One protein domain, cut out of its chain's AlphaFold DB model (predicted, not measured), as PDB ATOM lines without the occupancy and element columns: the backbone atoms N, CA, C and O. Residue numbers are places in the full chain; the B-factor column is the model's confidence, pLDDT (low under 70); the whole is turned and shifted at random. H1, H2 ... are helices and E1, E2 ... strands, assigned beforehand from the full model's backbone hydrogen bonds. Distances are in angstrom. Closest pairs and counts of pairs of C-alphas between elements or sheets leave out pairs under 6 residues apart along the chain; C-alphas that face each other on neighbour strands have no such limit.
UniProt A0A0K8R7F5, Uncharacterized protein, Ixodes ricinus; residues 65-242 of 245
ATOM      1  N   TYR A  65    -194.788  99.839 -42.267       83.81
ATOM      2  CA  TYR A  65    -195.447  98.573 -41.968       83.81
ATOM      3  C   TYR A  65    -195.240  98.129 -40.517       83.81
ATOM      4  O   TYR A  65    -194.283  98.518 -39.845       83.81
ATOM      5  N   ILE A  66    -196.139  97.260 -40.050       85.81
ATOM      6  CA  ILE A  66    -195.958  96.457 -38.835       85.81
ATOM      7  C   ILE A  66    -196.078  94.993 -39.221       85.81
ATOM      8  O   ILE A  66    -197.168  94.509 -39.518       85.81
ATOM      9  N   LEU A  67    -194.967  94.274 -39.209       81.56
ATOM     10  CA  LEU A  67    -194.920  92.889 -39.632       81.56
ATOM     11  C   LEU A  67    -194.708  91.972 -38.431       81.56
ATOM     12  O   LEU A  67    -193.896  92.255 -37.558       81.56
ATOM     13  N   LYS A  68    -195.418  90.843 -38.415       85.38
ATOM     14  CA  LYS A  68    -195.210  89.755 -37.460       85.38
ATOM     15  C   LYS A  68    -195.062  88.455 -38.224       85.38
ATOM     16  O   LYS A  68    -195.931  88.143 -39.034       85.38
ATOM     17  N   TYR A  69    -193.991  87.720 -37.972       82.75
ATOM     18  CA  TYR A  69    -193.710  86.489 -38.698       82.75
ATOM     19  C   TYR A  69    -192.899  85.511 -37.861       82.75
ATOM     20  O   TYR A  69    -192.161  85.895 -36.950       82.75
ATOM     21  N   GLU A  70    -193.042  84.229 -38.181       84.69
ATOM     22  CA  GLU A  70    -192.118  83.214 -37.692       84.69
ATOM     23  C   GLU A  70    -190.879  83.205 -38.587       84.69
ATOM     24  O   GLU A  70    -190.976  83.152 -39.813       84.69
ATOM     25  N   TYR A  71    -189.711  83.217 -37.971       82.25
ATOM     26  CA  TYR A  71    -188.424  83.213 -38.636       82.25
ATOM     27  C   TYR A  71    -187.598  82.032 -38.139       82.25
ATOM     28  O   TYR A  71    -187.461  81.834 -36.934       82.25
ATOM     29  N   LYS A  72    -187.025  81.246 -39.050       78.81
ATOM     30  CA  LYS A  72    -186.098  80.170 -38.676       78.81
ATOM     31  C   LYS A  72    -184.665  80.703 -38.651       78.81
ATOM     32  O   LYS A  72    -184.130  81.050 -39.701       78.81
ATOM     33  N   GLU A  73    -184.060  80.763 -37.463       70.50
ATOM     34  CA  GLU A  73    -182.732  81.361 -37.278       70.50
ATOM     35  C   GLU A  73    -181.620  80.531 -37.903       70.50
ATOM     36  O   GLU A  73    -181.551  79.314 -37.723       70.50
ATOM     37  N   PHE A  74    -180.767  81.220 -38.661       65.31
ATOM     38  CA  PHE A  74    -179.742  80.618 -39.495       65.31
ATOM     39  C   PHE A  74    -178.734  79.764 -38.704       65.31
ATOM     40  O   PHE A  74    -178.385  78.668 -39.140       65.31
ATOM     41  N   LEU A  75    -178.268  80.239 -37.547       63.56
ATOM     42  CA  LEU A  75    -177.206  79.594 -36.766       63.56
ATOM     43  C   LEU A  75    -177.728  78.535 -35.782       63.56
ATOM     44  O   LEU A  75    -177.072  77.524 -35.549       63.56
ATOM     45  N   ALA A  76    -178.905  78.750 -35.209       66.56
ATOM     46  CA  ALA A  76    -179.517  77.926 -34.178       66.56
ATOM     47  C   ALA A  76    -180.499  76.903 -34.761       66.56
ATOM     48  O   ALA A  76    -180.874  75.955 -34.072       66.56
ATOM     49  N   SER A  77    -180.943  77.090 -36.010       72.62
ATOM     50  CA  SER A  77    -181.996  76.286 -36.647       72.62
ATOM     51  C   SER A  77    -183.293  76.207 -35.826       72.62
ATOM     52  O   SER A  77    -184.073  75.267 -35.984       72.62
ATOM     53  N   GLN A  78    -183.536  77.200 -34.965       78.81
ATOM     54  CA  GLN A  78    -184.719  77.290 -34.113       78.81
ATOM     55  C   GLN A  78    -185.710  78.324 -34.659       78.81
ATOM     56  O   GLN A  78    -185.281  79.342 -35.216       78.81
ATOM     57  N   PRO A  79    -187.023  78.103 -34.485       81.75
ATOM     58  CA  PRO A  79    -188.015  79.124 -34.767       81.75
ATOM     59  C   PRO A  79    -187.898  80.267 -33.751       81.75
ATOM     60  O   PRO A  79    -187.772  80.055 -32.543       81.75
ATOM     61  N   ALA A  80    -187.974  81.487 -34.256       84.31
ATOM     62  CA  ALA A  80    -188.076  82.715 -33.498       84.31
ATOM     63  C   ALA A  80    -189.295  83.498 -33.988       84.31
ATOM     64  O   ALA A  80    -189.606  83.522 -35.179       84.31
ATOM     65  N   TRP A  81    -189.975  84.164 -33.068       87.75
ATOM     66  CA  TRP A  81    -191.064  85.074 -33.396       87.75
ATOM     67  C   TRP A  81    -190.511  86.470 -33.578       87.75
ATOM     68  O   TRP A  81    -189.886  86.985 -32.656       87.75
ATOM     69  N   VAL A  82    -190.739  87.080 -34.736       87.44
ATOM     70  CA  VAL A  82    -190.228  88.414 -35.053       87.44
ATOM     71  C   VAL A  82    -191.386  89.386 -35.228       87.44
ATOM     72  O   VAL A  82    -192.369  89.090 -35.904       87.44
ATOM     73  N   GLU A  83    -191.248  90.559 -34.623       89.00
ATOM     74  CA  GLU A  83    -192.054  91.740 -34.880       89.00
ATOM     75  C   GLU A  83    -191.148  92.845 -35.428       89.00
ATOM     76  O   GLU A  83    -190.231  93.315 -34.752       89.00
ATOM     77  N   GLU A  84    -191.435  93.289 -36.644       89.69
ATOM     78  CA  GLU A  84    -190.834  94.474 -37.233       89.69
ATOM     79  C   GLU A  84    -191.841  95.616 -37.234       89.69
ATOM     80  O   GLU A  84    -193.015  95.454 -37.566       89.69
ATOM     81  N   TYR A  85    -191.365  96.797 -36.884       90.88
ATOM     82  CA  TYR A  85    -192.093  98.045 -36.999       90.88
ATOM     83  C   TYR A  85    -191.231  98.990 -37.820       90.88
ATOM     84  O   TYR A  85    -190.078  99.233 -37.465       90.88
ATOM     85  N   PHE A  86    -191.775  99.512 -38.907       90.56
ATOM     86  CA  PHE A  86    -191.068 100.395 -39.814       90.56
ATOM     87  C   PHE A  86    -191.940 101.605 -40.115       90.56
ATOM     88  O   PHE A  86    -192.986 101.480 -40.743       90.56
ATOM     89  N   ASP A  87    -191.521 102.774 -39.642       91.62
ATOM     90  CA  ASP A  87    -192.264 104.021 -39.763       91.62
ATOM     91  C   ASP A  87    -191.393 105.087 -40.426       91.62
ATOM     92  O   ASP A  87    -190.602 105.785 -39.778       91.62
ATOM     93  N   THR A  88    -191.547 105.221 -41.745       89.69
ATOM     94  CA  THR A  88    -190.832 106.238 -42.526       89.69
ATOM     95  C   THR A  88    -191.262 107.654 -42.166       89.69
ATOM     96  O   THR A  88    -190.422 108.555 -42.176       89.69
ATOM     97  N   GLN A  89    -192.526 107.871 -41.792       90.06
ATOM     98  CA  GLN A  89    -193.042 109.199 -41.451       90.06
ATOM     99  C   GLN A  89    -192.372 109.736 -40.182       90.06
ATOM    100  O   GLN A  89    -191.902 110.879 -40.146       90.06
ATOM    101  N   ASN A  90    -192.265 108.905 -39.144       93.00
ATOM    102  CA  ASN A  90    -191.593 109.294 -37.906       93.00
ATOM    103  C   ASN A  90    -190.093 109.010 -37.897       93.00
ATOM    104  O   ASN A  90    -189.425 109.420 -36.945       93.00
ATOM    105  N   LYS A  91    -189.561 108.416 -38.970       93.94
ATOM    106  CA  LYS A  91    -188.161 108.017 -39.123       93.94
ATOM    107  C   LYS A  91    -187.693 107.074 -38.008       93.94
ATOM    108  O   LYS A  91    -186.634 107.265 -37.404       93.94
ATOM    109  N   ARG A  92    -188.525 106.080 -37.697       95.12
ATOM    110  CA  ARG A  92    -188.311 105.118 -36.612       95.12
ATOM    111  C   ARG A  92    -188.501 103.705 -37.106       95.12
ATOM    112  O   ARG A  92    -189.356 103.438 -37.941       95.12
ATOM    113  N   ALA A  93    -187.730 102.791 -36.543       94.62
ATOM    114  CA  ALA A  93    -187.912 101.384 -36.814       94.62
ATOM    115  C   ALA A  93    -187.604 100.549 -35.570       94.62
ATOM    116  O   ALA A  93    -186.868 100.983 -34.689       94.62
ATOM    117  N   LYS A  94    -188.180  99.361 -35.462       94.25
ATOM    118  CA  LYS A  94    -187.918  98.416 -34.377       94.25
ATOM    119  C   LYS A  94    -187.925  97.008 -34.939       94.25
ATOM    120  O   LYS A  94    -188.806  96.669 -35.718       94.25
ATOM    121  N   ILE A  95    -186.973  96.199 -34.500       92.25
ATOM    122  CA  ILE A  95    -187.002  94.751 -34.675       92.25
ATOM    123  C   ILE A  95    -187.034  94.161 -33.282       92.25
ATOM    124  O   ILE A  95    -186.189  94.497 -32.458       92.25
ATOM    125  N   LEU A  96    -188.007  93.307 -33.019       90.81
ATOM    126  CA  LEU A  96    -188.103  92.520 -31.805       90.81
ATOM    127  C   LEU A  96    -188.144  91.057 -32.220       90.81
ATOM    128  O   LEU A  96    -188.981  90.689 -33.035       90.81
ATOM    129  N   ALA A  97    -187.267  90.225 -31.671       88.56
ATOM    130  CA  ALA A  97    -187.328  88.783 -31.857       88.56
ATOM    131  C   ALA A  97    -187.395  88.070 -30.511       88.56
ATOM    132  O   ALA A  97    -186.667  88.409 -29.581       88.56
ATOM    133  N   VAL A  98    -188.235  87.046 -30.427       87.81
ATOM    134  CA  VAL A  98    -188.324  86.145 -29.283       87.81
ATOM    135  C   VAL A  98    -187.879  84.763 -29.726       87.81
ATOM    136  O   VAL A  98    -188.508  84.148 -30.586       87.81
ATOM    137  N   SER A  99    -186.806  84.262 -29.125       82.62
ATOM    138  CA  SER A  99    -186.274  82.923 -29.374       82.62
ATOM    139  C   SER A  99    -185.936  82.249 -28.052       82.62
ATOM    140  O   SER A  99    -185.304  82.860 -27.193       82.62
ATOM    141  N   LEU A 100    -186.381  81.001 -27.870       80.88
ATOM    142  CA  LEU A 100    -186.121  80.190 -26.669       80.88
ATOM    143  C   LEU A 100    -186.436  80.921 -25.345       80.88
ATOM    144  O   LEU A 100    -185.685  80.834 -24.374       80.88
ATOM    145  N   GLY A 101    -187.531  81.688 -25.311       79.69
ATOM    146  CA  GLY A 101    -187.922  82.472 -24.134       79.69
ATOM    147  C   GLY A 101    -187.032  83.692 -23.864       79.69
ATOM    148  O   GLY A 101    -187.093  84.265 -22.783       79.69
ATOM    149  N   VAL A 102    -186.201  84.114 -24.816       82.88
ATOM    150  CA  VAL A 102    -185.410  85.347 -24.743       82.88
ATOM    151  C   VAL A 102    -185.909  86.323 -25.798       82.88
ATOM    152  O   VAL A 102    -185.957  86.000 -26.980       82.88
ATOM    153  N   GLU A 103    -186.281  87.513 -25.354       87.19
ATOM    154  CA  GLU A 103    -186.595  88.671 -26.175       87.19
ATOM    155  C   GLU A 103    -185.318  89.469 -26.451       87.19
ATOM    156  O   GLU A 103    -184.534  89.763 -25.547       87.19
ATOM    157  N   PHE A 104    -185.137  89.843 -27.706       88.19
ATOM    158  CA  PHE A 104    -184.099  90.740 -28.178       88.19
ATOM    159  C   PHE A 104    -184.782  91.840 -28.969       88.19
ATOM    160  O   PHE A 104    -185.642  91.538 -29.796       88.19
ATOM    161  N   ALA A 105    -184.407  93.093 -28.751       91.31
ATOM    162  CA  ALA A 105    -184.964  94.176 -29.538       91.31
ATOM    163  C   ALA A 105    -183.939  95.250 -29.860       91.31
ATOM    164  O   ALA A 105    -183.163  95.655 -28.999       91.31
ATOM    165  N   ASP A 106    -184.017  95.747 -31.090       93.50
ATOM    166  CA  ASP A 106    -183.259  96.882 -31.591       93.50
ATOM    167  C   ASP A 106    -184.246  97.953 -32.064       93.50
ATOM    168  O   ASP A 106    -185.047  97.720 -32.970       93.50
ATOM    169  N   ILE A 107    -184.198  99.129 -31.442       94.94
ATOM    170  CA  ILE A 107    -185.065 100.277 -31.715       94.94
ATOM    171  C   ILE A 107    -184.210 101.385 -32.323       94.94
ATOM    172  O   ILE A 107    -183.345 101.957 -31.663       94.94
ATOM    173  N   TYR A 108    -184.472 101.684 -33.586       94.88
ATOM    174  CA  TYR A 108    -183.752 102.625 -34.425       94.88
ATOM    175  C   TYR A 108    -184.497 103.956 -34.460       94.88
ATOM    176  O   TYR A 108    -185.678 104.019 -34.812       94.88
ATOM    177  N   ASP A 109    -183.785 105.031 -34.148       95.50
ATOM    178  CA  ASP A 109    -184.254 106.396 -34.325       95.50
ATOM    179  C   ASP A 109    -183.313 107.125 -35.289       95.50
ATOM    180  O   ASP A 109    -182.222 107.579 -34.931       95.50
ATOM    181  N   TYR A 110    -183.754 107.236 -36.541       93.56
ATOM    182  CA  TYR A 110    -182.994 107.898 -37.595       93.56
ATOM    183  C   TYR A 110    -183.000 109.426 -37.438       93.56
ATOM    184  O   TYR A 110    -182.156 110.092 -38.032       93.56
ATOM    185  N   LYS A 111    -183.896 110.023 -36.633       93.25
ATOM    186  CA  LYS A 111    -183.832 111.470 -36.340       93.25
ATOM    187  C   LYS A 111    -182.693 111.770 -35.379       93.25
ATOM    188  O   LYS A 111    -181.923 112.691 -35.626       93.25
ATOM    189  N   SER A 112    -182.578 110.986 -34.307       94.50
ATOM    190  CA  SER A 112    -181.519 111.163 -33.305       94.50
ATOM    191  C   SER A 112    -180.209 110.451 -33.656       94.50
ATOM    192  O   SER A 112    -179.208 110.660 -32.972       94.50
ATOM    193  N   GLN A 113    -180.190 109.647 -34.728       94.25
ATOM    194  CA  GLN A 113    -179.038 108.840 -35.152       94.25
ATOM    195  C   GLN A 113    -178.589 107.857 -34.057       94.25
ATOM    196  O   GLN A 113    -177.396 107.602 -33.870       94.25
ATOM    197  N   LYS A 114    -179.554 107.289 -33.322       95.00
ATOM    198  CA  LYS A 114    -179.312 106.340 -32.228       95.00
ATOM    199  C   LYS A 114    -180.054 105.028 -32.420       95.00
ATOM    200  O   LYS A 114    -181.116 104.973 -33.036       95.00
ATOM    201  N   VAL A 115    -179.486 103.976 -31.838       94.38
ATOM    202  CA  VAL A 115    -180.141 102.677 -31.685       94.38
ATOM    203  C   VAL A 115    -180.123 102.290 -30.220       94.38
ATOM    204  O   VAL A 115    -179.062 102.258 -29.600       94.38
ATOM    205  N   MET A 116    -181.291 101.988 -29.669       93.12
ATOM    206  CA  MET A 116    -181.413 101.343 -28.370       93.12
ATOM    207  C   MET A 116    -181.541  99.841 -28.595       93.12
ATOM    208  O   MET A 116    -182.440  99.411 -29.309       93.12
ATOM    209  N   SER A 117    -180.649  99.051 -28.008       91.69
ATOM    210  CA  SER A 117    -180.670  97.591 -28.121       91.69
ATOM    211  C   SER A 117    -180.785  96.974 -26.741       91.69
ATOM    212  O   SER A 117    -180.085  97.415 -25.823       91.69
ATOM    213  N   TYR A 118    -181.658  95.979 -26.589       87.75
ATOM    214  CA  TYR A 118    -181.774  95.237 -25.346       87.75
ATOM    215  C   TYR A 118    -182.032  93.740 -25.517       87.75
ATOM    216  O   TYR A 118    -182.515  93.271 -26.549       87.75
ATOM    217  N   LYS A 119    -181.740  92.996 -24.447       87.44
ATOM    218  CA  LYS A 119    -182.029  91.567 -24.286       87.44
ATOM    219  C   LYS A 119    -182.724  91.314 -22.948       87.44
ATOM    220  O   LYS A 119    -182.246  91.768 -21.913       87.44
ATOM    221  N   ALA A 120    -183.811  90.546 -22.952       83.12
ATOM    222  CA  ALA A 120    -184.583  90.207 -21.756       83.12
ATOM    223  C   ALA A 120    -185.113  88.763 -21.810       83.12
ATOM    224  O   ALA A 120    -185.565  88.305 -22.849       83.12
ATOM    225  N   ARG A 121    -185.096  88.021 -20.695       77.31
ATOM    226  CA  ARG A 121    -185.747  86.694 -20.603       77.31
ATOM    227  C   ARG A 121    -187.244  86.829 -20.291       77.31
ATOM    228  O   ARG A 121    -187.646  87.717 -19.543       77.31
ATOM    229  N   LYS A 122    -188.057  85.929 -20.849       70.38
ATOM    230  CA  LYS A 122    -189.503  85.778 -20.641       70.38
ATOM    231  C   LYS A 122    -189.816  84.359 -20.117       70.38
ATOM    232  O   LYS A 122    -189.199  83.406 -20.586       70.38
ATOM    233  N   PRO A 123    -190.811  84.194 -19.225       59.56
ATOM    234  CA  PRO A 123    -191.524  85.257 -18.526       59.56
ATOM    235  C   PRO A 123    -190.591  85.961 -17.535       59.56
ATOM    236  O   PRO A 123    -189.706  85.345 -16.949       59.56
ATOM    237  N   SER A 124    -190.790  87.261 -17.337       52.25
ATOM    238  CA  SER A 124    -190.204  87.969 -16.202       52.25
ATOM    239  C   SER A 124    -190.965  87.536 -14.947       52.25
ATOM    240  O   SER A 124    -191.871  88.235 -14.490       52.25
ATOM    241  N   THR A 125    -190.704  86.332 -14.440       44.94
ATOM    242  CA  THR A 125    -191.225  85.908 -13.137       44.94
ATOM    243  C   THR A 125    -190.629  86.820 -12.076       44.94
ATOM    244  O   THR A 125    -189.455  86.669 -11.773       44.94
ATOM    245  N   SER A 126    -191.457  87.759 -11.593       47.12
ATOM    246  CA  SER A 126    -191.383  88.535 -10.339       47.12
ATOM    247  C   SER A 126    -190.036  89.169  -9.961       47.12
ATOM    248  O   SER A 126    -188.998  88.525  -9.934       47.12
ATOM    249  N   GLY A 127    -190.085  90.459  -9.614       48.41
ATOM    250  CA  GLY A 127    -188.925  91.298  -9.315       48.41
ATOM    251  C   GLY A 127    -187.849  90.648  -8.438       48.41
ATOM    252  O   GLY A 127    -188.160  89.944  -7.489       48.41
ATOM    253  N   SER A 128    -186.594  90.973  -8.757       47.44
ATOM    254  CA  SER A 128    -185.363  90.603  -8.041       47.44
ATOM    255  C   SER A 128    -184.635  89.313  -8.443       47.44
ATOM    256  O   SER A 128    -183.938  88.733  -7.610       47.44
ATOM    257  N   ASP A 129    -184.666  88.890  -9.705       46.62
ATOM    258  CA  ASP A 129    -183.602  88.001 -10.186       46.62
ATOM    259  C   ASP A 129    -182.380  88.837 -10.630       46.62
ATOM    260  O   ASP A 129    -182.286  89.353 -11.739       46.62
ATOM    261  N   LEU A 130    -181.424  89.015  -9.712       47.66
ATOM    262  CA  LEU A 130    -180.168  89.756  -9.929       47.66
ATOM    263  C   LEU A 130    -179.273  89.136 -11.025       47.66
ATOM    264  O   LEU A 130    -178.297  89.762 -11.444       47.66
ATOM    265  N   LYS A 131    -179.587  87.920 -11.501       46.81
ATOM    266  CA  LYS A 131    -178.890  87.253 -12.614       46.81
ATOM    267  C   LYS A 131    -179.554  87.472 -13.976       46.81
ATOM    268  O   LYS A 131    -178.940  87.151 -14.995       46.81
ATOM    269  N   THR A 132    -180.756  88.047 -14.034       51.69
ATOM    270  CA  THR A 132    -181.373  88.512 -15.284       51.69
ATOM    271  C   THR A 132    -180.863  89.917 -15.594       51.69
ATOM    272  O   THR A 132    -181.557  90.916 -15.438       51.69
ATOM    273  N   GLN A 133    -179.605  90.022 -16.028       53.44
ATOM    274  CA  GLN A 133    -179.111  91.286 -16.564       53.44
ATOM    275  C   GLN A 133    -179.868  91.591 -17.860       53.44
ATOM    276  O   GLN A 133    -179.641  90.960 -18.894       53.44
ATOM    277  N   ALA A 134    -180.799  92.543 -17.786       61.47
ATOM    278  CA  ALA A 134    -181.271  93.261 -18.955       61.47
ATOM    279  C   ALA A 134    -180.067  94.028 -19.512       61.47
ATOM    280  O   ALA A 134    -179.724  95.110 -19.041       61.47
ATOM    281  N   GLU A 135    -179.362  93.425 -20.465       74.62
ATOM    282  CA  GLU A 135    -178.347  94.134 -21.232       74.62
ATOM    283  C   GLU A 135    -179.105  95.151 -22.084       74.62
ATOM    284  O   GLU A 135    -179.833  94.754 -22.988       74.62
ATOM    285  N   CYS A 136    -179.001  96.437 -21.746       85.12
ATOM    286  CA  CYS A 136    -179.582  97.547 -22.493       85.12
ATOM    287  C   CYS A 136    -178.481  98.562 -22.796       85.12
ATOM    288  O   CYS A 136    -177.668  98.889 -21.928       85.12
ATOM    289  N   GLY A 137    -178.444  99.063 -24.025       88.50
ATOM    290  CA  GLY A 137    -177.474 100.067 -24.433       88.50
ATOM    291  C   GLY A 137    -178.023 100.997 -25.499       88.50
ATOM    292  O   GLY A 137    -178.874 100.616 -26.303       88.50
ATOM    293  N   ILE A 138    -177.506 102.224 -25.500       93.44
ATOM    294  CA  ILE A 138    -177.760 103.224 -26.534       93.44
ATOM    295  C   ILE A 138    -176.478 103.377 -27.347       93.44
ATOM    296  O   ILE A 138    -175.411 103.665 -26.806       93.44
ATOM    297  N   TYR A 139    -176.596 103.189 -28.652       92.19
ATOM    298  CA  TYR A 139    -175.487 103.152 -29.591       92.19
ATOM    299  C   TYR A 139    -175.677 104.187 -30.693       92.19
ATOM    300  O   TYR A 139    -176.790 104.623 -30.988       92.19
ATOM    301  N   ASP A 140    -174.571 104.576 -31.315       92.31
ATOM    302  CA  ASP A 140    -174.594 105.343 -32.552       92.31
ATOM    303  C   ASP A 140    -175.111 104.475 -33.709       92.31
ATOM    304  O   ASP A 140    -174.624 103.364 -33.924       92.31
ATOM    305  N   LEU A 141    -176.097 104.979 -34.456       91.12
ATOM    306  CA  LEU A 141    -176.801 104.194 -35.469       91.12
ATOM    307  C   LEU A 141    -175.884 103.767 -36.618       91.12
ATOM    308  O   LEU A 141    -175.965 102.634 -37.091       91.12
ATOM    309  N   LYS A 142    -174.962 104.639 -37.034       86.75
ATOM    310  CA  LYS A 142    -174.063 104.386 -38.165       86.75
ATOM    311  C   LYS A 142    -173.085 103.243 -37.891       86.75
ATOM    312  O   LYS A 142    -172.735 102.495 -38.807       86.75
ATOM    313  N   THR A 143    -172.629 103.116 -36.649       87.31
ATOM    314  CA  THR A 143    -171.661 102.088 -36.234       87.31
ATOM    315  C   THR A 143    -172.306 100.870 -35.574       87.31
ATOM    316  O   THR A 143    -171.623  99.867 -35.347       87.31
ATOM    317  N   PHE A 144    -173.614 100.921 -35.306       87.25
ATOM    318  CA  PHE A 144    -174.325  99.860 -34.612       87.25
ATOM    319  C   PHE A 144    -174.244  98.521 -35.355       87.25
ATOM    320  O   PHE A 144    -174.506  98.384 -36.557       87.25
ATOM    321  N   LYS A 145    -173.892  97.490 -34.590       82.75
ATOM    322  CA  LYS A 145    -173.984  96.092 -34.985       82.75
ATOM    323  C   LYS A 145    -174.773  95.392 -33.897       82.75
ATOM    324  O   LYS A 145    -174.321  95.357 -32.751       82.75
ATOM    325  N   SER A 146    -175.933  94.862 -34.267       78.88
ATOM    326  CA  SER A 146    -176.722  94.065 -33.342       78.88
ATOM    327  C   SER A 146    -175.891  92.881 -32.864       78.88
ATOM    328  O   SER A 146    -175.188  92.232 -33.642       78.88
ATOM    329  N   ARG A 147    -175.920  92.655 -31.553       74.56
ATOM    330  CA  ARG A 147    -175.171  91.573 -30.904       74.56
ATOM    331  C   ARG A 147    -175.935  90.260 -30.920       74.56
ATOM    332  O   ARG A 147    -175.326  89.208 -30.762       74.56
ATOM    333  N   TYR A 148    -177.254  90.336 -31.066       73.62
ATOM    334  CA  TYR A 148    -178.144  89.200 -30.869       73.62
ATOM    335  C   TYR A 148    -179.000  88.905 -32.096       73.62
ATOM    336  O   TYR A 148    -179.361  87.754 -32.323       73.62
ATOM    337  N   LEU A 149    -179.315  89.930 -32.893       72.56
ATOM    338  CA  LEU A 149    -180.110  89.787 -34.100       72.56
ATOM    339  C   LEU A 149    -179.200  89.868 -35.322       72.56
ATOM    340  O   LEU A 149    -178.468  90.828 -35.528       72.56
ATOM    341  N   HIS A 150    -179.288  88.870 -36.192       71.50
ATOM    342  CA  HIS A 150    -178.800  89.005 -37.566       71.50
ATOM    343  C   HIS A 150    -179.768  89.878 -38.408       71.50
ATOM    344  O   HIS A 150    -179.430  90.307 -39.515       71.50
ATOM    345  N   LEU A 151    -180.975  90.150 -37.885       76.44
ATOM    346  CA  LEU A 151    -181.936  91.127 -38.397       76.44
ATOM    347  C   LEU A 151    -181.529  92.544 -37.993       76.44
ATOM    348  O   LEU A 151    -181.320  92.816 -36.816       76.44
ATOM    349  N   ARG A 152    -181.424  93.452 -38.967       80.19
ATOM    350  CA  ARG A 152    -181.173  94.879 -38.728       80.19
ATOM    351  C   ARG A 152    -181.706  95.737 -39.859       80.19
ATOM    352  O   ARG A 152    -181.780  95.272 -40.997       80.19
ATOM    353  N   PHE A 153    -181.963  97.004 -39.554       85.62
ATOM    354  CA  PHE A 153    -182.269  97.997 -40.573       85.62
ATOM    355  C   PHE A 153    -180.985  98.666 -41.096       85.62
ATOM    356  O   PHE A 153    -180.181  99.155 -40.297       85.62
ATOM    357  N   PRO A 154    -180.743  98.660 -42.421       76.62
ATOM    358  CA  PRO A 154    -179.600  99.331 -43.022       76.62
ATOM    359  C   PRO A 154    -179.635 100.853 -42.936       76.62
ATOM    360  O   PRO A 154    -180.650 101.473 -42.631       76.62
ATOM    361  N   CYS A 155    -178.482 101.433 -43.271       80.69
ATOM    362  CA  CYS A 155    -178.375 102.802 -43.758       80.69
ATOM    363  C   CYS A 155    -178.553 102.793 -45.270       80.69
ATOM    364  O   CYS A 155    -177.767 102.117 -45.938       80.69
ATOM    365  N   ALA A 156    -179.523 103.546 -45.790       77.00
ATOM    366  CA  ALA A 156    -179.723 103.692 -47.235       77.00
ATOM    367  C   ALA A 156    -178.492 104.339 -47.884       77.00
ATOM    368  O   ALA A 156    -177.840 103.783 -48.765       77.00
ATOM    369  N   THR A 157    -178.108 105.489 -47.339       74.12
ATOM    370  CA  THR A 157    -176.917 106.247 -47.703       74.12
ATOM    371  C   THR A 157    -176.078 106.476 -46.460       74.12
ATOM    372  O   THR A 157    -176.573 106.823 -45.385       74.12
ATOM    373  N   LYS A 158    -174.773 106.233 -46.600       64.62
ATOM    374  CA  LYS A 158    -173.778 106.521 -45.567       64.62
ATOM    375  C   LYS A 158    -173.097 107.829 -45.941       64.62
ATOM    376  O   LYS A 158    -172.136 107.813 -46.706       64.62
ATOM    377  N   SER A 159    -173.589 108.952 -45.424       66.69
ATOM    378  CA  SER A 159    -172.831 110.203 -45.494       66.69
ATOM    379  C   SER A 159    -171.694 110.172 -44.458       66.69
ATOM    380  O   SER A 159    -171.568 109.231 -43.658       66.69
ATOM    381  N   SER A 160    -170.825 111.186 -44.450       64.56
ATOM    382  CA  SER A 160    -169.758 111.281 -43.445       64.56
ATOM    383  C   SER A 160    -170.312 111.382 -42.015       64.56
ATOM    384  O   SER A 160    -169.687 110.842 -41.100       64.56
ATOM    385  N   THR A 161    -171.515 111.934 -41.822       74.44
ATOM    386  CA  THR A 161    -172.073 112.264 -40.499       74.44
ATOM    387  C   THR A 161    -173.396 111.579 -40.160       74.44
ATOM    388  O   THR A 161    -173.671 111.384 -38.981       74.44
ATOM    389  N   THR A 162    -174.198 111.177 -41.148       83.44
ATOM    390  CA  THR A 162    -175.555 110.654 -40.937       83.44
ATOM    391  C   THR A 162    -175.822 109.373 -41.720       83.44
ATOM    392  O   THR A 162    -175.173 109.049 -42.719       83.44
ATOM    393  N   CYS A 163    -176.801 108.633 -41.227       86.25
ATOM    394  CA  CYS A 163    -177.371 107.453 -41.835       86.25
ATOM    395  C   CYS A 163    -178.835 107.734 -42.172       86.25
ATOM    396  O   CYS A 163    -179.636 108.041 -41.281       86.25
ATOM    397  N   ASP A 164    -179.166 107.632 -43.455       88.12
ATOM    398  CA  ASP A 164    -180.531 107.837 -43.923       88.12
ATOM    399  C   ASP A 164    -181.369 106.570 -43.768       88.12
ATOM    400  O   ASP A 164    -180.870 105.441 -43.880       88.12
ATOM    401  N   MET A 165    -182.660 106.777 -43.506       90.00
ATOM    402  CA  MET A 165    -183.615 105.688 -43.385       90.00
ATOM    403  C   MET A 165    -183.851 105.040 -44.758       90.00
ATOM    404  O   MET A 165    -184.089 105.766 -45.724       90.00
ATOM    405  N   PRO A 166    -183.790 103.705 -44.852       86.06
ATOM    406  CA  PRO A 166    -184.125 102.968 -46.066       86.06
ATOM    407  C   PRO A 166    -185.620 103.044 -46.396       86.06
ATOM    408  O   PRO A 166    -186.435 103.588 -45.653       86.06
ATOM    409  N   THR A 167    -185.985 102.496 -47.541       82.00
ATOM    410  CA  THR A 167    -187.368 102.253 -47.956       82.00
ATOM    411  C   THR A 167    -187.874 100.923 -47.399       82.00
ATOM    412  O   THR A 167    -187.085 100.015 -47.136       82.00
ATOM    413  N   ALA A 168    -189.197 100.771 -47.268       78.38
ATOM    414  CA  ALA A 168    -189.824  99.518 -46.829       78.38
ATOM    415  C   ALA A 168    -189.395  98.317 -47.695       78.38
ATOM    416  O   ALA A 168    -189.126  97.232 -47.182       78.38
ATOM    417  N   SER A 169    -189.257  98.530 -49.008       72.38
ATOM    418  CA  SER A 169    -188.743  97.521 -49.933       72.38
ATOM    419  C   SER A 169    -187.302  97.123 -49.629       72.38
ATOM    420  O   SER A 169    -187.006  95.941 -49.631       72.38
ATOM    421  N   GLU A 170    -186.410  98.070 -49.323       73.69
ATOM    422  CA  GLU A 170    -185.001  97.758 -49.035       73.69
ATOM    423  C   GLU A 170    -184.821  96.968 -47.737       73.69
ATOM    424  O   GLU A 170    -183.873  96.189 -47.611       73.69
ATOM    425  N   VAL A 171    -185.705  97.176 -46.759       75.81
ATOM    426  CA  VAL A 171    -185.590  96.538 -45.443       75.81
ATOM    427  C   VAL A 171    -186.249  95.183 -45.360       75.81
ATOM    428  O   VAL A 171    -185.731  94.324 -44.650       75.81
ATOM    429  N   LEU A 172    -187.323  94.944 -46.115       71.25
ATOM    430  CA  LEU A 172    -188.043  93.677 -46.048       71.25
ATOM    431  C   LEU A 172    -187.292  92.509 -46.719       71.25
ATOM    432  O   LEU A 172    -187.855  91.441 -46.949       71.25
ATOM    433  N   ARG A 173    -185.995  92.678 -47.014       62.66
ATOM    434  CA  ARG A 173    -185.056  91.653 -47.513       62.66
ATOM    435  C   ARG A 173    -185.453  90.971 -48.821       62.66
ATOM    436  O   ARG A 173    -184.665  90.199 -49.353       62.66
ATOM    437  N   PHE A 174    -186.595  91.319 -49.400       55.09
ATOM    438  CA  PHE A 174    -186.713  91.487 -50.837       55.09
ATOM    439  C   PHE A 174    -185.678  92.536 -51.174       55.09
ATOM    440  O   PHE A 174    -185.880  93.687 -50.828       55.09
ATOM    441  N   GLY A 175    -184.498  92.139 -51.638       39.81
ATOM    442  CA  GLY A 175    -183.381  93.072 -51.743       39.81
ATOM    443  C   GLY A 175    -183.764  94.389 -52.446       39.81
ATOM    444  O   GLY A 175    -184.785  94.484 -53.131       39.81
ATOM    445  N   PRO A 176    -182.924  95.427 -52.364       39.81
ATOM    446  CA  PRO A 176    -182.994  96.499 -53.351       39.81
ATOM    447  C   PRO A 176    -183.026  95.891 -54.760       39.81
ATOM    448  O   PRO A 176    -182.519  94.785 -54.966       39.81
ATOM    449  N   SER A 177    -183.537  96.632 -55.742       44.31
ATOM    450  CA  SER A 177    -183.625  96.260 -57.169       44.31
ATOM    451  C   SER A 177    -182.333  95.711 -57.816       44.31
ATOM    452  O   SER A 177    -182.350  95.323 -58.980       44.31
ATOM    453  N   TYR A 178    -181.223  95.646 -57.078       46.28
ATOM    454  CA  TYR A 178    -179.907  95.200 -57.513       46.28
ATOM    455  C   TYR A 178    -179.350  93.957 -56.788       46.28
ATOM    456  O   TYR A 178    -178.322  93.447 -57.225       46.28
ATOM    457  N   SER A 179    -179.942  93.458 -55.689       54.88
ATOM    458  CA  SER A 179    -179.307  92.391 -54.880       54.88
ATOM    459  C   SER A 179    -180.207  91.219 -54.484       54.88
ATOM    460  O   SER A 179    -179.835  90.432 -53.609       54.88
ATOM    461  N   TYR A 180    -181.359  91.067 -55.142       57.59
ATOM    462  CA  TYR A 180    -182.166  89.853 -55.063       57.59
ATOM    463  C   TYR A 180    -182.608  89.373 -56.444       57.59
ATOM    464  O   TYR A 180    -182.711  90.161 -57.381       57.59
ATOM    465  N   GLN A 181    -182.903  88.080 -56.548       61.38
ATOM    466  CA  GLN A 181    -183.522  87.502 -57.734       61.38
ATOM    467  C   GLN A 181    -184.657  86.571 -57.329       61.38
ATOM    468  O   GLN A 181    -184.417  85.570 -56.652       61.38
ATOM    469  N   LEU A 182    -185.882  86.906 -57.747       65.31
ATOM    470  CA  LEU A 182    -187.033  86.017 -57.626       65.31
ATOM    471  C   LEU A 182    -186.782  84.785 -58.500       65.31
ATOM    472  O   LEU A 182    -186.494  84.912 -59.689       65.31
ATOM    473  N   LYS A 183    -186.880  83.604 -57.898       65.69
ATOM    474  CA  LYS A 183    -186.810  82.334 -58.615       65.69
ATOM    475  C   LYS A 183    -188.187  81.955 -59.134       65.69
ATOM    476  O   LYS A 183    -188.336  81.801 -60.335       65.69
ATOM    477  N   ASN A 184    -189.176  81.833 -58.246       60.91
ATOM    478  CA  ASN A 184    -190.537  81.425 -58.591       60.91
ATOM    479  C   ASN A 184    -191.574  82.045 -57.637       60.91
ATOM    480  O   ASN A 184    -191.287  82.289 -56.463       60.91
ATOM    481  N   GLU A 185    -192.799  82.223 -58.138       66.88
ATOM    482  CA  GLU A 185    -194.015  82.344 -57.327       66.88
ATOM    483  C   GLU A 185    -194.816  81.051 -57.508       66.88
ATOM    484  O   GLU A 185    -195.142  80.676 -58.634       66.88
ATOM    485  N   LEU A 186    -195.119  80.363 -56.410       66.69
ATOM    486  CA  LEU A 186    -195.918  79.141 -56.421       66.69
ATOM    487  C   LEU A 186    -197.120  79.309 -55.493       66.69
ATOM    488  O   LEU A 186    -196.984  79.734 -54.344       66.69
ATOM    489  N   THR A 187    -198.302  78.929 -55.968       66.69
ATOM    490  CA  THR A 187    -199.441  78.699 -55.074       66.69
ATOM    491  C   THR A 187    -199.160  77.411 -54.308       66.69
ATOM    492  O   THR A 187    -198.984  76.359 -54.919       66.69
ATOM    493  N   SER A 188    -199.063  77.499 -52.985       65.56
ATOM    494  CA  SER A 188    -198.702  76.380 -52.113       65.56
ATOM    495  C   SER A 188    -199.904  75.954 -51.267       65.56
ATOM    496  O   SER A 188    -200.856  76.717 -51.089       65.56
ATOM    497  N   THR A 189    -199.880  74.717 -50.772       64.44
ATOM    498  CA  THR A 189    -200.863  74.188 -49.814       64.44
ATOM    499  C   THR A 189    -200.738  74.878 -48.461       64.44
ATOM    500  O   THR A 189    -199.673  75.383 -48.130       64.44
ATOM    501  N   ASP A 190    -201.778  74.837 -47.634       69.00
ATOM    502  CA  ASP A 190    -201.797  75.504 -46.331       69.00
ATOM    503  C   ASP A 190    -200.621  75.095 -45.428       69.00
ATOM    504  O   ASP A 190    -200.340  73.917 -45.218       69.00
ATOM    505  N   THR A 191    -199.945  76.079 -44.834       67.62
ATOM    506  CA  THR A 191    -199.010  75.839 -43.725       67.62
ATOM    507  C   THR A 191    -199.717  76.225 -42.443       67.62
ATOM    508  O   THR A 191    -200.139  77.368 -42.296       67.62
ATOM    509  N   ARG A 192    -199.879  75.264 -41.524       70.12
ATOM    510  CA  ARG A 192    -200.606  75.458 -40.254       70.12
ATOM    511  C   ARG A 192    -202.023  76.029 -40.454       70.12
ATOM    512  O   ARG A 192    -202.439  76.912 -39.715       70.12
ATOM    513  N   ASN A 193    -202.748  75.528 -41.460       76.06
ATOM    514  CA  ASN A 193    -204.088  75.991 -41.862       76.06
ATOM    515  C   ASN A 193    -204.144  77.457 -42.334       76.06
ATOM    516  O   ASN A 193    -205.199  78.085 -42.294       76.06
ATOM    517  N   ILE A 194    -203.010  78.013 -42.772       75.50
ATOM    518  CA  ILE A 194    -202.937  79.338 -43.384       75.50
ATOM    519  C   ILE A 194    -202.610  79.171 -44.868       75.50
ATOM    520  O   ILE A 194    -201.510  78.737 -45.241       75.50
ATOM    521  N   LYS A 195    -203.574  79.559 -45.709       79.25
ATOM    522  CA  LYS A 195    -203.393  79.680 -47.158       79.25
ATOM    523  C   LYS A 195    -202.299  80.692 -47.454       79.25
ATOM    524  O   LYS A 195    -202.349  81.828 -46.971       79.25
ATOM    525  N   HIS A 196    -201.340  80.304 -48.285       79.00
ATOM    526  CA  HIS A 196    -200.246  81.189 -48.649       79.00
ATOM    527  C   HIS A 196    -199.768  81.004 -50.089       79.00
ATOM    528  O   HIS A 196    -199.935  79.961 -50.720       79.00
ATOM    529  N   LYS A 197    -199.114  82.047 -50.589       81.94
ATOM    530  CA  LYS A 197    -198.272  82.007 -51.783       81.94
ATOM    531  C   LYS A 197    -196.819  81.890 -51.356       81.94
ATOM    532  O   LYS A 197    -196.398  82.597 -50.444       81.94
ATOM    533  N   LEU A 198    -196.057  81.018 -51.998       79.56
ATOM    534  CA  LEU A 198    -194.630  80.877 -51.753       79.56
ATOM    535  C   LEU A 198    -193.854  81.718 -52.767       79.56
ATOM    536  O   LEU A 198    -193.945  81.479 -53.971       79.56
ATOM    537  N   TYR A 199    -193.060  82.661 -52.267       78.19
ATOM    538  CA  TYR A 199    -192.084  83.403 -53.060       78.19
ATOM    539  C   TYR A 199    -190.686  82.936 -52.682       78.19
ATOM    540  O   TYR A 199    -190.318  82.949 -51.506       78.19
ATOM    541  N   THR A 200    -189.894  82.540 -53.672       76.44
ATOM    542  CA  THR A 200    -188.502  82.129 -53.463       76.44
ATOM    543  C   THR A 200    -187.558  83.143 -54.082       76.44
ATOM    544  O   THR A 200    -187.751  83.565 -55.221       76.44
ATOM    545  N   ALA A 201    -186.530  83.553 -53.344       73.56
ATOM    546  CA  ALA A 201    -185.566  84.535 -53.821       73.56
ATOM    547  C   ALA A 201    -184.137  84.194 -53.393       73.56
ATOM    548  O   ALA A 201    -183.902  83.761 -52.268       73.56
ATOM    549  N   CYS A 202    -183.166  84.455 -54.265       73.69
ATOM    550  CA  CYS A 202    -181.769  84.576 -53.854       73.69
ATOM    551  C   CYS A 202    -181.546  85.985 -53.313       73.69
ATOM    552  O   CYS A 202    -181.856  86.947 -54.009       73.69
ATOM    553  N   VAL A 203    -180.987  86.117 -52.113       71.81
ATOM    554  CA  VAL A 203    -180.696  87.400 -51.469       71.81
ATOM    555  C   VAL A 203    -179.195  87.512 -51.261       71.81
ATOM    556  O   VAL A 203    -178.582  86.630 -50.664       71.81
ATOM    557  N   LYS A 204    -178.600  88.605 -51.741       70.56
ATOM    558  CA  LYS A 204    -177.245  89.014 -51.376       70.56
ATOM    559  C   LYS A 204    -177.324  90.016 -50.237       70.56
ATOM    560  O   LYS A 204    -177.861  91.112 -50.392       70.56
ATOM    561  N   ASP A 205    -176.731  89.647 -49.115       65.44
ATOM    562  CA  ASP A 205    -176.749  90.421 -47.891       65.44
ATOM    563  C   ASP A 205    -175.340  90.931 -47.584       65.44
ATOM    564  O   ASP A 205    -174.409  90.178 -47.281       65.44
ATOM    565  N   GLN A 206    -175.181  92.251 -47.685       63.06
ATOM    566  CA  GLN A 206    -173.911  92.925 -47.430       63.06
ATOM    567  C   GLN A 206    -173.469  92.802 -45.966       63.06
ATOM    568  O   GLN A 206    -172.289  92.955 -45.661       63.06
ATOM    569  N   PHE A 207    -174.397  92.549 -45.045       58.91
ATOM    570  CA  PHE A 207    -174.127  92.550 -43.616       58.91
ATOM    571  C   PHE A 207    -173.470  91.288 -43.118       58.91
ATOM    572  O   PHE A 207    -172.569  91.375 -42.285       58.91
ATOM    573  N   ILE A 208    -173.921  90.149 -43.627       58.38
ATOM    574  CA  ILE A 208    -173.274  88.861 -43.388       58.38
ATOM    575  C   ILE A 208    -172.261  88.528 -44.491       58.38
ATOM    576  O   ILE A 208    -171.699  87.439 -44.487       58.38
ATOM    577  N   ASN A 209    -172.029  89.476 -45.414       64.88
ATOM    578  CA  ASN A 209    -171.162  89.347 -46.582       64.88
ATOM    579  C   ASN A 209    -171.397  88.022 -47.326       64.88
ATOM    580  O   ASN A 209    -170.471  87.242 -47.537       64.88
ATOM    581  N   GLY A 210    -172.659  87.748 -47.662       65.50
ATOM    582  CA  GLY A 210    -173.065  86.435 -48.147       65.50
ATOM    583  C   GLY A 210    -174.285  86.443 -49.048       65.50
ATOM    584  O   GLY A 210    -174.971  87.455 -49.186       65.50
ATOM    585  N   THR A 211    -174.556  85.294 -49.666       71.44
ATOM    586  CA  THR A 211    -175.769  85.054 -50.456       71.44
ATOM    587  C   THR A 211    -176.534  83.867 -49.897       71.44
ATOM    588  O   THR A 211    -175.938  82.835 -49.617       71.44
ATOM    589  N   TYR A 212    -177.848  83.967 -49.757       70.75
ATOM    590  CA  TYR A 212    -178.680  82.862 -49.281       70.75
ATOM    591  C   TYR A 212    -179.972  82.772 -50.073       70.75
ATOM    592  O   TYR A 212    -180.417  83.739 -50.694       70.75
ATOM    593  N   GLU A 213    -180.583  81.597 -50.034       77.44
ATOM    594  CA  GLU A 213    -181.925  81.414 -50.555       77.44
ATOM    595  C   GLU A 213    -182.939  81.712 -49.451       77.44
ATOM    596  O   GLU A 213    -182.815  81.230 -48.321       77.44
ATOM    597  N   SER A 214    -183.924  82.538 -49.781       76.88
ATOM    598  CA  SER A 214    -185.014  82.938 -48.902       76.88
ATOM    599  C   SER A 214    -186.340  82.455 -49.453       76.88
ATOM    600  O   SER A 214    -186.607  82.548 -50.652       76.88
ATOM    601  N   TYR A 215    -187.180  81.991 -48.543       80.31
ATOM    602  CA  TYR A 215    -188.512  81.488 -48.809       80.31
ATOM    603  C   TYR A 215    -189.486  82.332 -47.994       80.31
ATOM    604  O   TYR A 215    -189.408  82.371 -46.763       80.31
ATOM    605  N   TYR A 216    -190.385  83.021 -48.686       81.00
ATOM    606  CA  TYR A 216    -191.389  83.890 -48.092       81.00
ATOM    607  C   TYR A 216    -192.761  83.270 -48.300       81.00
ATOM    608  O   TYR A 216    -193.260  83.179 -49.424       81.00
ATOM    609  N   TYR A 217    -193.374  82.853 -47.201       81.69
ATOM    610  CA  TYR A 217    -194.706  82.271 -47.185       81.69
ATOM    611  C   TYR A 217    -195.687  83.409 -46.933       81.69
ATOM    612  O   TYR A 217    -195.737  83.950 -45.834       81.69
ATOM    613  N   TRP A 218    -196.418  83.830 -47.957       81.44
ATOM    614  CA  TRP A 218    -197.211  85.051 -47.938       81.44
ATOM    615  C   TRP A 218    -198.697  84.766 -47.786       81.44
ATOM    616  O   TRP A 218    -199.295  84.122 -48.647       81.44
ATOM    617  N   GLY A 219    -199.305  85.286 -46.727       78.25
ATOM    618  CA  GLY A 219    -200.739  85.208 -46.500       78.25
ATOM    619  C   GLY A 219    -201.549  85.915 -47.590       78.25
ATOM    620  O   GLY A 219    -201.146  86.959 -48.114       78.25
ATOM    621  N   GLY A 220    -202.687  85.317 -47.944       69.75
ATOM    622  CA  GLY A 220    -203.666  85.886 -48.874       69.75
ATOM    623  C   GLY A 220    -204.674  86.829 -48.204       69.75
ATOM    624  O   GLY A 220    -204.517  87.210 -47.055       69.75
ATOM    625  N   GLU A 221    -205.740  87.183 -48.923       63.31
ATOM    626  CA  GLU A 221    -206.807  88.060 -48.401       63.31
ATOM    627  C   GLU A 221    -207.662  87.391 -47.306       63.31
ATOM    628  O   GLU A 221    -208.301  88.077 -46.514       63.31
ATOM    629  N   ASP A 222    -207.631  86.058 -47.241       63.38
ATOM    630  CA  ASP A 222    -208.335  85.207 -46.272       63.38
ATOM    631  C   ASP A 222    -207.414  84.823 -45.100       63.38
ATOM    632  O   ASP A 222    -207.248  83.657 -44.738       63.38
ATOM    633  N   LEU A 223    -206.706  85.813 -44.556       64.81
ATOM    634  CA  LEU A 223    -205.941  85.626 -43.330       64.81
ATOM    635  C   LEU A 223    -206.920  85.540 -42.156       64.81
ATOM    636  O   LEU A 223    -207.673  86.477 -41.892       64.81
ATOM    637  N   SER A 224    -206.865  84.435 -41.411       60.69
ATOM    638  CA  SER A 224    -207.703  84.196 -40.225       60.69
ATOM    639  C   SER A 224    -207.483  85.216 -39.097       60.69
ATOM    640  O   SER A 224    -208.241  85.254 -38.129       60.69
ATOM    641  N   PHE A 225    -206.470  86.075 -39.224       59.38
ATOM    642  CA  PHE A 225    -206.173  87.172 -38.320       59.38
ATOM    643  C   PHE A 225    -205.692  88.394 -39.110       59.38
ATOM    644  O   PHE A 225    -204.863  88.297 -40.013       59.38
ATOM    645  N   ARG A 226    -206.220  89.574 -38.768       56.38
ATOM    646  CA  ARG A 226    -205.799  90.837 -39.387       56.38
ATOM    647  C   ARG A 226    -204.451  91.255 -38.812       56.38
ATOM    648  O   ARG A 226    -204.316  91.400 -37.597       56.38
ATOM    649  N   PHE A 227    -203.467  91.475 -39.677       60.19
ATOM    650  CA  PHE A 227    -202.179  92.006 -39.249       60.19
ATOM    651  C   PHE A 227    -202.273  93.507 -38.965       60.19
ATOM    652  O   PHE A 227    -202.975  94.232 -39.673       60.19
ATOM    653  N   PRO A 228    -201.531  94.004 -37.963       54.75
ATOM    654  CA  PRO A 228    -201.491  95.425 -37.639       54.75
ATOM    655  C   PRO A 228    -200.785  96.288 -38.702       54.75
ATOM    656  O   PRO A 228    -200.747  97.503 -38.540       54.75
ATOM    657  N   SER A 229    -200.247  95.710 -39.787       58.75
ATOM    658  CA  SER A 229    -199.703  96.469 -40.924       58.75
ATOM    659  C   SER A 229    -200.768  97.195 -41.744       58.75
ATOM    660  O   SER A 229    -200.411  98.070 -42.519       58.75
ATOM    661  N   GLY A 230    -202.049  96.816 -41.637       59.22
ATOM    662  CA  GLY A 230    -203.103  97.304 -42.539       59.22
ATOM    663  C   GLY A 230    -203.039  96.715 -43.957       59.22
ATOM    664  O   GLY A 230    -203.963  96.915 -44.743       59.22
ATOM    665  N   GLU A 231    -201.995  95.944 -44.269       66.00
ATOM    666  CA  GLU A 231    -201.784  95.332 -45.578       66.00
ATOM    667  C   GLU A 231    -202.608  94.051 -45.745       66.00
ATOM    668  O   GLU A 231    -202.657  93.197 -44.856       66.00
ATOM    669  N   LYS A 232    -203.222  93.879 -46.923       63.16
ATOM    670  CA  LYS A 232    -204.054  92.701 -47.244       63.16
ATOM    671  C   LYS A 232    -203.256  91.402 -47.381       63.16
ATOM    672  O   LYS A 232    -203.849  90.329 -47.399       63.16
ATOM    673  N   LYS A 233    -201.940  91.499 -47.574       69.44
ATOM    674  CA  LYS A 233    -201.044  90.380 -47.872       69.44
ATOM    675  C   LYS A 233    -199.701  90.633 -47.194       69.44
ATOM    676  O   LYS A 233    -199.087  91.661 -47.458       69.44
ATOM    677  N   MET A 234    -199.200  89.688 -46.400       74.94
ATOM    678  CA  MET A 234    -197.908  89.805 -45.701       74.94
ATOM    679  C   MET A 234    -197.196  88.437 -45.558       74.94
ATOM    680  O   MET A 234    -197.842  87.407 -45.749       74.94
ATOM    681  N   PRO A 235    -195.893  88.373 -45.221       77.31
ATOM    682  CA  PRO A 235    -195.191  87.107 -44.987       77.31
ATOM    683  C   PRO A 235    -195.472  86.515 -43.599       77.31
ATOM    684  O   PRO A 235    -195.022  87.053 -42.596       77.31
ATOM    685  N   VAL A 236    -196.158  85.374 -43.527       79.88
ATOM    686  CA  VAL A 236    -196.472  84.666 -42.269       79.88
ATOM    687  C   VAL A 236    -195.291  83.866 -41.718       79.88
ATOM    688  O   VAL A 236    -195.183  83.651 -40.510       79.88
ATOM    689  N   HIS A 237    -194.390  83.443 -42.603       82.38
ATOM    690  CA  HIS A 237    -193.173  82.724 -42.259       82.38
ATOM    691  C   HIS A 237    -192.051  83.105 -43.226       82.38
ATOM    692  O   HIS A 237    -192.292  83.310 -44.421       82.38
ATOM    693  N   VAL A 238    -190.830  83.189 -42.702       79.81
ATOM    694  CA  VAL A 238    -189.611  83.397 -43.485       79.81
ATOM    695  C   VAL A 238    -188.603  82.314 -43.126       79.81
ATOM    696  O   VAL A 238    -188.198  82.172 -41.969       79.81
ATOM    697  N   GLU A 239    -188.160  81.585 -44.143       79.38
ATOM    698  CA  GLU A 239    -187.094  80.596 -44.028       79.38
ATOM    699  C   GLU A 239    -185.890  81.042 -44.856       79.38
ATOM    700  O   GLU A 239    -186.026  81.461 -46.006       79.38
ATOM    701  N   GLN A 240    -184.698  80.949 -44.267       75.50
ATOM    702  CA  GLN A 240    -183.435  81.226 -44.943       75.50
ATOM    703  C   GLN A 240    -182.583  79.963 -44.921       75.50
ATOM    704  O   GLN A 240    -182.356  79.377 -43.862       75.50
ATOM    705  N   ARG A 241    -182.106  79.537 -46.091       71.50
ATOM    706  CA  ARG A 241    -181.236  78.367 -46.222       71.50
ATOM    707  C   ARG A 241    -179.868  78.782 -46.737       71.50
ATOM    708  O   ARG A 241    -179.745  79.434 -47.775       71.50
ATOM    709  N   ARG A 242    -178.832  78.340 -46.021       64.06
ATOM    710  CA  ARG A 242    -177.466  78.246 -46.539       64.06
ATOM    711  C   ARG A 242    -177.158  76.775 -46.744       64.06
ATOM    712  O   ARG A 242    -177.258  75.993 -45.802       64.06
TER     713      ARG A 242
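AT A GLANCE: This is residues 65 to 242 of the 245 residues of an uncharacterized protein of Ixodes ricinus (UniProt A0A0K8R7F5). One large, twisted sheet of ten strands makes a wall, with the meander E1 to E6 at one end and the meander E7 to E10 turned across it at the other. Residues 146 to 153 of a long loop pass over one face of the E1 to E6 part, the loop leads to the short helix H1, and residues 125 to 131 stick out. The printed part has 178 residues, with the named elements E1 E2 E3 E4 E5 E6 H1 E7 E8 E9 E10 along the chain, and its class is mostly strand. The sheet is mixed, in the order E6 E5 E4 E3 E2 E1 E10 E9 E8 E7. The whole is compact, with a radius of gyration of the C-alphas of 17.0 A and spans of 48 by 45 by 32 A.

HOW THE PARTS SIT: E1, residues 65 to 72, E2, 79 to 87, E3, 92 to 99, E4, 102 to 109, E5, 114 to 121, and E6, 135 to 140, form a meander, each strand the antiparallel neighbour of the one before. In the hairpin E1 and E2, N 67 and O 84 are 2.8 A apart, within hydrogen-bond range. In the hairpin E5 and E6, N 139 and O 115 are 2.8 A apart. H1, residues 168 to 171, only just is on the sheet, with 5 pairs of C-alphas within 10 A, and only grazes it; the closest C-alphas of H1 and E2 are those of Ala 168 and Phe 86, 7.2 A apart. H1 is too short for any O i to N i+4 pair; its one O i to N i+3 pair is within range. E7, residues 180 to 191, E8, 194 to 205, E9, 210 to 219, and E10, 235 to 241, form the second meander. E7 bends by 79 degrees at residue 188 and E8 by 65 degrees at residue 202. In the hairpin E8 and E9, N 201 and O 214 are 2.9 A apart. E10 is the parallel neighbour of E1, at 42 degrees, with N 238 and O 70 2.9 A apart. E6 and E7 are the edge strands, and they are apart.

IN THESE COORDINATES: E1 begins at C-alpha 65, (-195.447, 98.573, -41.968), and measures 20.9 A. E2 measures 25.7 A, E3 23.4 A, E4 23.2 A, E5 23.7 A and E6 16.4 A. E7 begins at C-alpha 180, (-182.166, 89.853, -55.063), and measures 24.7 A; E8 measures 28.8 A and E9 27.8 A. E10, 16.5 A, ends at C-alpha 241, (-181.236, 78.367, -46.222).

THE WHOLE: The two C-alphas farthest apart, those of Ser 128 and Asn 184, are 51.6 A apart. The printed part has no cut. The links E5 to E6, E6 to H1 and E9 to E10 are long. The mean pLDDT of the printed part is 75.3, and 58 residues are under 70, among them residues 123 to 134, 173 to 191 and 220 to 233.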